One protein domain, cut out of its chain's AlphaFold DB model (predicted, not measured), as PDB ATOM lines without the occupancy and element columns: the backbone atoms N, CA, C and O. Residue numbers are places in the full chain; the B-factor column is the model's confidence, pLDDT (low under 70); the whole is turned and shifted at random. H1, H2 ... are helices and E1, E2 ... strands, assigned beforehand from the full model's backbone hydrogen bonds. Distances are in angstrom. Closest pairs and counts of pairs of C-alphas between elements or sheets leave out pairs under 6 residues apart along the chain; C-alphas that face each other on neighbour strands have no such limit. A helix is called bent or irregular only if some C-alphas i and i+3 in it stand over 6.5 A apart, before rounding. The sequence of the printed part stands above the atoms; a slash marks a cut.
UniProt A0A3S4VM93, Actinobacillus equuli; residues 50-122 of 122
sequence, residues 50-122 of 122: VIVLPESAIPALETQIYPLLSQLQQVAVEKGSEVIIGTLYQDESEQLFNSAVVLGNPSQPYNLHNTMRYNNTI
ATOM      1  N   VAL A  50     296.868 329.004 278.679       97.25
ATOM      2  CA  VAL A  50     295.747 328.326 279.345       97.25
ATOM      3  C   VAL A  50     296.246 327.148 280.176       97.25
ATOM      4  O   VAL A  50     297.015 326.306 279.708       97.25
ATOM      5  N   ILE A  51     295.766 327.054 281.412       97.75
ATOM      6  CA  ILE A  51     295.998 325.934 282.322       97.75
ATOM      7  C   ILE A  51     294.650 325.270 282.595       97.75
ATOM      8  O   ILE A  51     293.726 325.927 283.063       97.75
ATOM      9  N   VAL A  52     294.521 323.973 282.332       96.06
ATOM     10  CA  VAL A  52     293.274 323.227 282.558       96.06
ATOM     11  C   VAL A  52     293.473 322.220 283.680       96.06
ATOM     12  O   VAL A  52     294.399 321.405 283.651       96.06
ATOM     13  N   LEU A  53     292.590 322.283 284.670       93.81
ATOM     14  CA  LEU A  53     292.501 321.347 285.783       93.81
ATOM     15  C   LEU A  53     291.374 320.327 285.550       93.81
ATOM     16  O   LEU A  53     290.440 320.597 284.794       93.81
ATOM     17  N   PRO A  54     291.433 319.157 286.209       84.19
ATOM     18  CA  PRO A  54     290.416 318.127 286.075       84.19
ATOM     19  C   PRO A  54     289.110 318.511 286.788       84.19
ATOM     20  O   PRO A  54     289.054 319.432 287.606       84.19
ATOM     21  N   GLU A  55     288.056 317.751 286.496       78.38
ATOM     22  CA  GLU A  55     286.729 317.895 287.099       78.38
ATOM     23  C   GLU A  55     286.749 317.627 288.617       78.38
ATOM     24  O   GLU A  55     287.314 316.633 289.103       78.38
ATOM     25  N   SER A  56     286.141 318.546 289.376       69.56
ATOM     26  CA  SER A  56     286.169 318.579 290.846       69.56
ATOM     27  C   SER A  56     287.594 318.386 291.389       69.56
ATOM     28  O   SER A  56     287.848 317.513 292.224       69.56
ATOM     29  N   ALA A  57     288.549 319.160 290.859       75.81
ATOM     30  CA  ALA A  57     289.947 319.137 291.291       75.81
ATOM     31  C   ALA A  57     290.066 319.323 292.811       75.81
ATOM     32  O   ALA A  57     290.890 318.675 293.452       75.81
ATOM     33  N   ILE A  58     289.201 320.165 293.377       82.88
ATOM     34  CA  ILE A  58     289.113 320.415 294.809       82.88
ATOM     35  C   ILE A  58     287.751 319.896 295.304       82.88
ATOM     36  O   ILE A  58     286.719 320.330 294.792       82.88
ATOM     37  N   PRO A  59     287.724 318.963 296.269       82.06
ATOM     38  CA  PRO A  59     286.519 318.269 296.722       82.06
ATOM     39  C   PRO A  59     285.744 319.090 297.759       82.06
ATOM     40  O   PRO A  59     285.581 318.690 298.909       82.06
ATOM     41  N   ALA A  60     285.312 320.278 297.363       88.06
ATOM     42  CA  ALA A  60     284.544 321.179 298.208       88.06
ATOM     43  C   ALA A  60     283.583 322.003 297.358       88.06
ATOM     44  O   ALA A  60     283.795 322.171 296.152       88.06
ATOM     45  N   LEU A  61     282.542 322.529 298.003       91.88
ATOM     46  CA  LEU A  61     281.658 323.492 297.360       91.88
ATOM     47  C   LEU A  61     282.472 324.714 296.937       91.88
ATOM     48  O   LEU A  61     283.346 325.179 297.670       91.88
ATOM     49  N   GLU A  62     282.144 325.271 295.777       93.06
ATOM     50  CA  GLU A  62     282.782 326.480 295.255       93.06
ATOM     51  C   GLU A  62     282.759 327.626 296.281       93.06
ATOM     52  O   GLU A  62     283.745 328.339 296.447       93.06
ATOM     53  N   THR A  63     281.670 327.732 297.048       94.00
ATOM     54  CA  THR A  63     281.499 328.701 298.141       94.00
ATOM     55  C   THR A  63     282.555 328.560 299.241       94.00
ATOM     56  O   THR A  63     283.012 329.562 299.786       94.00
ATOM     57  N   GLN A  64     282.990 327.334 299.546       91.88
ATOM     58  CA  GLN A  64     283.992 327.045 300.577       91.88
ATOM     59  C   GLN A  64     285.411 327.385 300.112       91.88
ATOM     60  O   GLN A  64     286.274 327.696 300.931       91.88
ATOM     61  N   ILE A  65     285.653 327.344 298.801       91.50
ATOM     62  CA  ILE A  65     286.971 327.584 298.197       91.50
ATOM     63  C   ILE A  65     287.066 328.924 297.473       91.50
ATOM     64  O   ILE A  65     288.092 329.226 296.867       91.50
ATOM     65  N   TYR A  66     286.032 329.758 297.572       93.88
ATOM     66  CA  TYR A  66     285.983 331.066 296.930       93.88
ATOM     67  C   TYR A  66     287.232 331.929 297.194       93.88
ATOM     68  O   TYR A  66     287.811 332.405 296.216       93.88
ATOM     69  N   PRO A  67     287.747 332.077 298.439       93.31
ATOM     70  CA  PRO A  67     288.943 332.889 298.688       93.31
ATOM     71  C   PRO A  67     290.172 332.424 297.895       93.31
ATOM     72  O   PRO A  67     290.940 333.241 297.389       93.31
ATOM     73  N   LEU A  68     290.335 331.107 297.745       92.12
ATOM     74  CA  LEU A  68     291.408 330.521 296.951       92.12
ATOM     75  C   LEU A  68     291.231 330.829 295.461       92.12
ATOM     76  O   LEU A  68     292.196 331.213 294.800       92.12
ATOM     77  N   LEU A  69     290.021 330.648 294.928       94.56
ATOM     78  CA  LEU A  69     289.731 330.910 293.516       94.56
ATOM     79  C   LEU A  69     289.910 332.396 293.182       94.56
ATOM     80  O   LEU A  69     290.496 332.720 292.151       94.56
ATOM     81  N   SER A  70     289.501 333.299 294.079       95.62
ATOM     82  CA  SER A  70     289.742 334.740 293.951       95.62
ATOM     83  C   SER A  70     291.232 335.087 293.962       95.62
ATOM     84  O   SER A  70     291.679 335.902 293.154       95.62
ATOM     85  N   GLN A  71     292.026 334.451 294.829       95.56
ATOM     86  CA  GLN A  71     293.476 334.648 294.835       95.56
ATOM     87  C   GLN A  71     294.109 334.142 293.533       95.56
ATOM     88  O   GLN A  71     294.937 334.832 292.937       95.56
ATOM     89  N   LEU A  72     293.710 332.958 293.062       95.69
ATOM     90  CA  LEU A  72     294.216 332.396 291.813       95.69
ATOM     91  C   LEU A  72     293.820 333.256 290.607       95.69
ATOM     92  O   LEU A  72     294.666 333.490 289.750       95.69
ATOM     93  N   GLN A  73     292.597 333.794 290.572       97.25
ATOM     94  CA  GLN A  73     292.165 334.788 289.585       97.25
ATOM     95  C   GLN A  73     293.125 335.976 289.537       97.25
ATOM     96  O   GLN A  73     293.573 336.346 288.454       97.25
ATOM     97  N   GLN A  74     293.451 336.568 290.689       97.25
ATOM     98  CA  GLN A  74     294.340 337.727 290.746       97.25
ATOM     99  C   GLN A  74     295.734 337.388 290.205       97.25
ATOM    100  O   GLN A  74     296.235 338.072 289.315       97.25
ATOM    101  N   VAL A  75     296.341 336.305 290.697       97.44
ATOM    102  CA  VAL A  75     297.692 335.911 290.271       97.44
ATOM    103  C   VAL A  75     297.714 335.533 288.788       97.44
ATOM    104  O   VAL A  75     298.665 335.862 288.084       97.44
ATOM    105  N   ALA A  76     296.675 334.865 288.286       97.69
ATOM    106  CA  ALA A  76     296.573 334.479 286.883       97.69
ATOM    107  C   ALA A  76     296.474 335.707 285.957       97.69
ATOM    108  O   ALA A  76     297.215 335.770 284.976       97.69
ATOM    109  N   VAL A  77     295.693 336.732 286.336       97.75
ATOM    110  CA  VAL A  77     295.678 338.036 285.640       97.75
ATOM    111  C   VAL A  77     297.070 338.667 285.638       97.75
ATOM    112  O   VAL A  77     297.570 339.049 284.584       97.75
ATOM    113  N   GLU A  78     297.717 338.758 286.804       97.56
ATOM    114  CA  GLU A  78     299.046 339.375 286.947       97.56
ATOM    115  C   GLU A  78     300.121 338.670 286.113       97.56
ATOM    116  O   GLU A  78     301.082 339.298 285.663       97.56
ATOM    117  N   LYS A  79     299.983 337.357 285.922       97.62
ATOM    118  CA  LYS A  79     300.926 336.535 285.161       97.62
ATOM    119  C   LYS A  79     300.558 336.388 283.687       97.62
ATOM    120  O   LYS A  79     301.401 335.911 282.937       97.62
ATOM    121  N   GLY A  80     299.366 336.808 283.267       96.62
ATOM    122  CA  GLY A  80     298.906 336.661 281.886       96.62
ATOM    123  C   GLY A  80     298.576 335.214 281.510       96.62
ATOM    124  O   GLY A  80     298.876 334.793 280.399       96.62
ATOM    125  N   SER A  81     297.988 334.453 282.434       97.88
ATOM    126  CA  SER A  81     297.477 333.100 282.182       97.88
ATOM    127  C   SER A  81     295.986 333.033 282.483       97.88
ATOM    128  O   SER A  81     295.517 333.662 283.428       97.88
ATOM    129  N   GLU A  82     295.259 332.190 281.761       97.75
ATOM    130  CA  GLU A  82     293.912 331.769 282.141       97.75
ATOM    131  C   GLU A  82     293.944 330.369 282.764       97.75
ATOM    132  O   GLU A  82     294.732 329.505 282.372       97.75
ATOM    133  N   VAL A  83     293.088 330.134 283.758       97.12
ATOM    134  CA  VAL A  83     292.961 328.838 284.432       97.12
ATOM    135  C   VAL A  83     291.523 328.355 284.339       97.12
ATOM    136  O   VAL A  83     290.616 329.008 284.841       97.12
ATOM    137  N   ILE A  84     291.318 327.186 283.739       95.81
ATOM    138  CA  ILE A  84     290.032 326.490 283.715       95.81
ATOM    139  C   ILE A  84     290.045 325.459 284.836       95.81
ATOM    140  O   ILE A  84     290.902 324.572 284.852       95.81
ATOM    141  N   ILE A  85     289.105 325.561 285.771       93.75
ATOM    142  CA  ILE A  85     289.020 324.661 286.924       93.75
ATOM    143  C   ILE A  85     287.612 324.101 287.095       93.75
ATOM    144  O   ILE A  85     286.627 324.832 287.004       93.75
ATOM    145  N   GLY A  86     287.535 322.795 287.362       92.50
ATOM    146  CA  GLY A  86     286.299 322.129 287.744       92.50
ATOM    147  C   GLY A  86     285.949 322.365 289.216       92.50
ATOM    148  O   GLY A  86     286.782 322.113 290.091       92.50
ATOM    149  N   THR A  87     284.717 322.786 289.491       92.44
ATOM    150  CA  THR A  87     284.172 323.066 290.827       92.44
ATOM    151  C   THR A  87     282.902 322.253 291.087       92.44
ATOM    152  O   THR A  87     282.263 321.756 290.159       92.44
ATOM    153  N   LEU A  88     282.542 322.099 292.364       92.38
ATOM    154  CA  LEU A  88     281.209 321.658 292.769       92.38
ATOM    155  C   LEU A  88     280.382 322.909 293.079       92.38
ATOM    156  O   LEU A  88     280.600 323.560 294.103       92.38
ATOM    157  N   TYR A  89     279.483 323.280 292.173       93.12
ATOM    158  CA  TYR A  89     278.650 324.471 292.321       93.12
ATOM    159  C   TYR A  89     277.285 324.097 292.893       93.12
ATOM    160  O   TYR A  89     276.706 323.084 292.511       93.12
ATOM    161  N   GLN A  90     276.774 324.936 293.788       92.94
ATOM    162  CA  GLN A  90     275.417 324.847 294.305       92.94
ATOM    163  C   GLN A  90     274.681 326.124 293.911       92.94
ATOM    164  O   GLN A  90     275.177 327.218 294.193       92.94
ATOM    165  N   ASP A  91     273.543 325.992 293.235       91.69
ATOM    166  CA  ASP A  91     272.726 327.145 292.864       91.69
ATOM    167  C   ASP A  91     271.792 327.601 294.001       91.69
ATOM    168  O   ASP A  91     271.772 327.039 295.097       91.69
ATOM    169  N   GLU A  92     271.006 328.645 293.739       90.00
ATOM    170  CA  GLU A  92     270.050 329.206 294.704       90.00
ATOM    171  C   GLU A  92     268.892 328.252 295.048       90.00
ATOM    172  O   GLU A  92     268.236 328.438 296.070       90.00
ATOM    173  N   SER A  93     268.642 327.233 294.217       93.12
ATOM    174  CA  SER A  93     267.647 326.177 294.461       93.12
ATOM    175  C   SER A  93     268.249 324.969 295.192       93.12
ATOM    176  O   SER A  93     267.620 323.914 295.255       93.12
ATOM    177  N   GLU A  94     269.464 325.118 295.730       92.00
ATOM    178  CA  GLU A  94     270.260 324.075 296.383       92.00
ATOM    179  C   GLU A  94     270.662 322.907 295.464       92.00
ATOM    180  O   GLU A  94     271.173 321.892 295.948       92.00
ATOM    181  N   GLN A  95     270.501 323.043 294.144       94.00
ATOM    182  CA  GLN A  95     270.871 322.009 293.184       94.00
ATOM    183  C   GLN A  95     272.388 321.991 292.972       94.00
ATOM    184  O   GLN A  95     273.025 323.034 292.810       94.00
ATOM    185  N   LEU A  96     272.969 320.787 292.968       92.56
ATOM    186  CA  LEU A  96     274.401 320.574 292.779       92.56
ATOM    187  C   LEU A  96     274.752 320.314 291.312       92.56
ATOM    188  O   LEU A  96     274.084 319.547 290.614       92.56
ATOM    189  N   PHE A  97     275.857 320.915 290.881       92.44
ATOM    190  CA  PHE A  97     276.389 320.798 289.533       92.44
ATOM    191  C   PHE A  97     277.885 320.504 289.569       92.44
ATOM    192  O   PHE A  97     278.640 321.110 290.336       92.44
ATOM    193  N   ASN A  98     278.322 319.628 288.666       91.62
ATOM    194  CA  ASN A  98     279.706 319.631 288.229       91.62
ATOM    195  C   ASN A  98     279.874 320.824 287.299       91.62
ATOM    196  O   ASN A  98     279.277 320.882 286.218       91.62
ATOM    197  N   SER A  99     280.670 321.785 287.741       92.75
ATOM    198  CA  SER A  99     280.854 323.039 287.033       92.75
ATOM    199  C   SER A  99     282.290 323.226 286.591       92.75
ATOM    200  O   SER A  99     283.208 322.626 287.143       92.75
ATOM    201  N   ALA A 100     282.493 324.076 285.591       93.81
ATOM    202  CA  ALA A 100     283.810 324.585 285.242       93.81
ATOM    203  C   ALA A 100     283.763 326.105 285.099       93.81
ATOM    204  O   ALA A 100     282.858 326.645 284.453       93.81
ATOM    205  N   VAL A 101     284.747 326.778 285.693       94.75
ATOM    206  CA  VAL A 101     284.901 328.239 285.666       94.75
ATOM    207  C   VAL A 101     286.260 328.625 285.095       94.75
ATOM    208  O   VAL A 101     287.229 327.868 285.199       94.75
ATOM    209  N   VAL A 102     286.323 329.815 284.498       96.00
ATOM    210  CA  VAL A 102     287.566 330.424 284.013       96.00
ATOM    211  C   VAL A 102     288.035 331.470 285.019       96.00
ATOM    212  O   VAL A 102     287.259 332.325 285.445       96.00
ATOM    213  N   LEU A 103     289.310 331.399 285.381       96.50
ATOM    214  CA  LEU A 103     290.026 332.371 286.196       96.50
ATOM    215  C   LEU A 103     291.114 333.041 285.346       96.50
ATOM    216  O   LEU A 103     291.587 332.463 284.372       96.50
ATOM    217  N   GLY A 104     291.566 334.226 285.739       96.44
ATOM    218  CA  GLY A 104     292.673 334.930 285.081       96.44
ATOM    219  C   GLY A 104     292.258 335.836 283.924       96.44
ATOM    220  O   GLY A 104     293.083 336.597 283.428       96.44
ATOM    221  N   ASN A 105     290.978 335.832 283.535       94.12
ATOM    222  CA  ASN A 105     290.460 336.743 282.519       94.12
ATOM    223  C   ASN A 105     290.190 338.135 283.137       94.12
ATOM    224  O   ASN A 105     289.368 338.236 284.052       94.12
ATOM    225  N   PRO A 106     290.857 339.217 282.689       92.81
ATOM    226  CA  PRO A 106     290.659 340.555 283.252       92.81
ATOM    227  C   PRO A 106     289.371 341.238 282.769       92.81
ATOM    228  O   PRO A 106     288.843 342.103 283.465       92.81
ATOM    229  N   SER A 107     288.854 340.860 281.597       93.12
ATOM    230  CA  SER A 107     287.609 341.403 281.032       93.12
ATOM    231  C   SER A 107     286.370 340.799 281.692       93.12
ATOM    232  O   SER A 107     285.314 341.428 281.728       93.12
ATOM    233  N   GLN A 108     286.502 339.580 282.211       91.81
ATOM    234  CA  GLN A 108     285.450 338.860 282.909       91.81
ATOM    235  C   GLN A 108     286.027 338.153 284.142       91.81
ATOM    236  O   GLN A 108     286.209 336.934 284.134       91.81
ATOM    237  N   PRO A 109     286.354 338.915 285.200       93.25
ATOM    238  CA  PRO A 109     286.971 338.353 286.387       93.25
ATOM    239  C   PRO A 109     286.020 337.395 287.102       93.25
ATOM    240  O   PRO A 109     284.807 337.617 287.162       93.25
ATOM    241  N   TYR A 110     286.595 336.344 287.682       95.75
ATOM    242  CA  TYR A 110     285.855 335.393 288.494       95.75
ATOM    243  C   TYR A 110     285.108 336.064 289.659       95.75
ATOM    244  O   TYR A 110     285.670 336.858 290.419       95.75
ATOM    245  N   ASN A 111     283.843 335.685 289.822       92.81
ATOM    246  CA  ASN A 111     282.974 336.011 290.940       92.81
ATOM    247  C   ASN A 111     282.030 334.826 291.199       92.81
ATOM    248  O   ASN A 111     281.568 334.173 290.267       92.81
ATOM    249  N   LEU A 112     281.687 334.595 292.465       88.31
ATOM    250  CA  LEU A 112     280.862 333.459 292.869       88.31
ATOM    251  C   LEU A 112     279.499 333.397 292.152       88.31
ATOM    252  O   LEU A 112     279.059 332.317 291.773       88.31
ATOM    253  N   HIS A 113     278.847 334.539 291.925       85.94
ATOM    254  CA  HIS A 113     277.470 334.582 291.418       85.94
ATOM    255  C   HIS A 113     277.389 334.870 289.915       85.94
ATOM    256  O   HIS A 113     276.565 334.286 289.218       85.94
ATOM    257  N   ASN A 114     278.266 335.734 289.399       84.06
ATOM    258  CA  ASN A 114     278.105 336.315 288.058       84.06
ATOM    259  C   ASN A 114     279.148 335.829 287.035       84.06
ATOM    260  O   ASN A 114     279.326 336.444 285.981       84.06
ATOM    261  N   THR A 115     279.849 334.734 287.328       88.38
ATOM    262  CA  THR A 115     280.788 334.110 286.390       88.38
ATOM    263  C   THR A 115     280.072 333.236 285.366       88.38
ATOM    264  O   THR A 115     279.236 332.400 285.715       88.38
ATOM    265  N   MET A 116     280.465 333.382 284.095       88.81
ATOM    266  CA  MET A 116     280.146 332.402 283.060       88.81
ATOM    267  C   MET A 116     280.769 331.056 283.428       88.81
ATOM    268  O   MET A 116     281.981 330.942 283.606       88.81
ATOM    269  N   ARG A 117     279.916 330.043 283.541       92.00
ATOM    270  CA  ARG A 117     280.275 328.700 283.984       92.00
ATOM    271  C   ARG A 117     279.636 327.670 283.067       92.00
ATOM    272  O   ARG A 117     278.527 327.874 282.574       92.00
ATOM    273  N   TYR A 118     280.332 326.565 282.852       92.56
ATOM    274  CA  TYR A 118     279.692 325.342 282.382       92.56
ATOM    275  C   TYR A 118     279.078 324.635 283.589       92.56
ATOM    276  O   TYR A 118     279.737 324.576 284.623       92.56
ATOM    277  N   ASN A 119     277.866 324.093 283.453       91.38
ATOM    278  CA  ASN A 119     277.197 323.299 284.481       91.38
ATOM    279  C   ASN A 119     276.700 321.987 283.872       91.38
ATOM    280  O   ASN A 119     276.052 321.996 282.823       91.38
ATOM    281  N   ASN A 120     276.945 320.883 284.569       89.12
ATOM    282  CA  ASN A 120     276.307 319.598 284.330       89.12
ATOM    283  C   ASN A 120     275.667 319.111 285.632       89.12
ATOM    284  O   ASN A 120     276.306 319.141 286.684       89.12
ATOM    285  N   THR A 121     274.405 318.701 285.568       86.00
ATOM    286  CA  THR A 121     273.673 318.201 286.737       86.00
ATOM    287  C   THR A 121     274.298 316.899 287.233       86.00
ATOM    288  O   THR A 121     274.665 316.049 286.419       86.00
ATOM    289  N   ILE A 122     274.415 316.762 288.555       80.06
ATOM    290  CA  ILE A 122     274.885 315.538 289.227       80.06
ATOM    291  C   ILE A 122     273.739 314.540 289.395       80.06
ATOM    292  O   ILE A 122     272.612 314.988 289.708       80.06
TER     293      ILE A 122
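AT A GLANCE: This is residues 50 to 122 of the 122 residues of a protein of Actinobacillus equuli (UniProt A0A3S4VM93). A curled sheet of four strands, bent like part of a barrel but left open, has a single kinked helix, H1, running along its long inner strands E2 and E3. E2 and E3 form a long hairpin through the middle, with the short strand E1 beside one end of E2 and E4 along E3. The printed part has 73 residues with one named helix and four named strands, in the order E1 H1 E2 E3 E4 along the chain; the sheet is mixed, its order is E1 E2 E3 E4, and the class is mixed, helices and strands. The whole is compact, with a radius of gyration of the C-alphas of 11.5 A, yet elongated in outline, spanning 35 by 22 by 18 A.

IN THESE COORDINATES: Find C-alpha 50 at (295.747, 328.326, 279.345), where strand E1, residues 50 to 52, begins. Helix H1, residues 62 to 79, starts at C-alpha 62, at (282.782, 326.480, 295.255), and measures 23.1 A. It is irregular, with C-alphas 64 and 67 standing 7.9 A apart, and it has a kink of 41 degrees near residue 69. Next come strand E2, residues 82 to 90, 23.2 A long with a bend of 57 degrees at residue 86, and strand E3, residues 96 to 103, 20.7 A long. Strand E4, residues 117 to 121, runs 12.7 A to C-alpha 121 at (273.673, 318.201, 286.737).

HOW THE PARTS SIT: Look first at edge strand E1, parallel to E2 at 37 degrees, where N 51 and O 82 are 2.8 A apart, within hydrogen-bond range. E1, H1 and E2 make a strand-helix-strand unit, two parallel neighbour strands with a helix between, and its crossover is right-handed. H1 is on the sheet at a height of 8.7 A, over E2 and E3, and runs along the strands, at 10 degrees to E3 on the local plane. Its closest C-alphas to E2 are those of Glu 62 and Tyr 89, 5.5 A; to E3, those of Gln 73 and Leu 103, 4.7 A. In its backbone 12 of 14 O i to N i+4 pairs are within hydrogen-bond range. E2, E3 and E4 form a meander, each strand the antiparallel neighbour of the one before. In the hairpin of E2 and E3, N 87 and O 99 are 2.8 A apart; in that of E3 and E4, N 98 and O 120 are 2.9 A apart, both within hydrogen-bond range. The edge strands E1 and E4 are apart.

THE WHOLE: The two C-alphas farthest apart are those of Lys 79 and Ser 93, at 36.1 A. The printed part has no cut. Look at residues 104 to 116 for the long link, from E3 to E4. The mean pLDDT of the printed part is 92.1, and residue 56 alone is under 70.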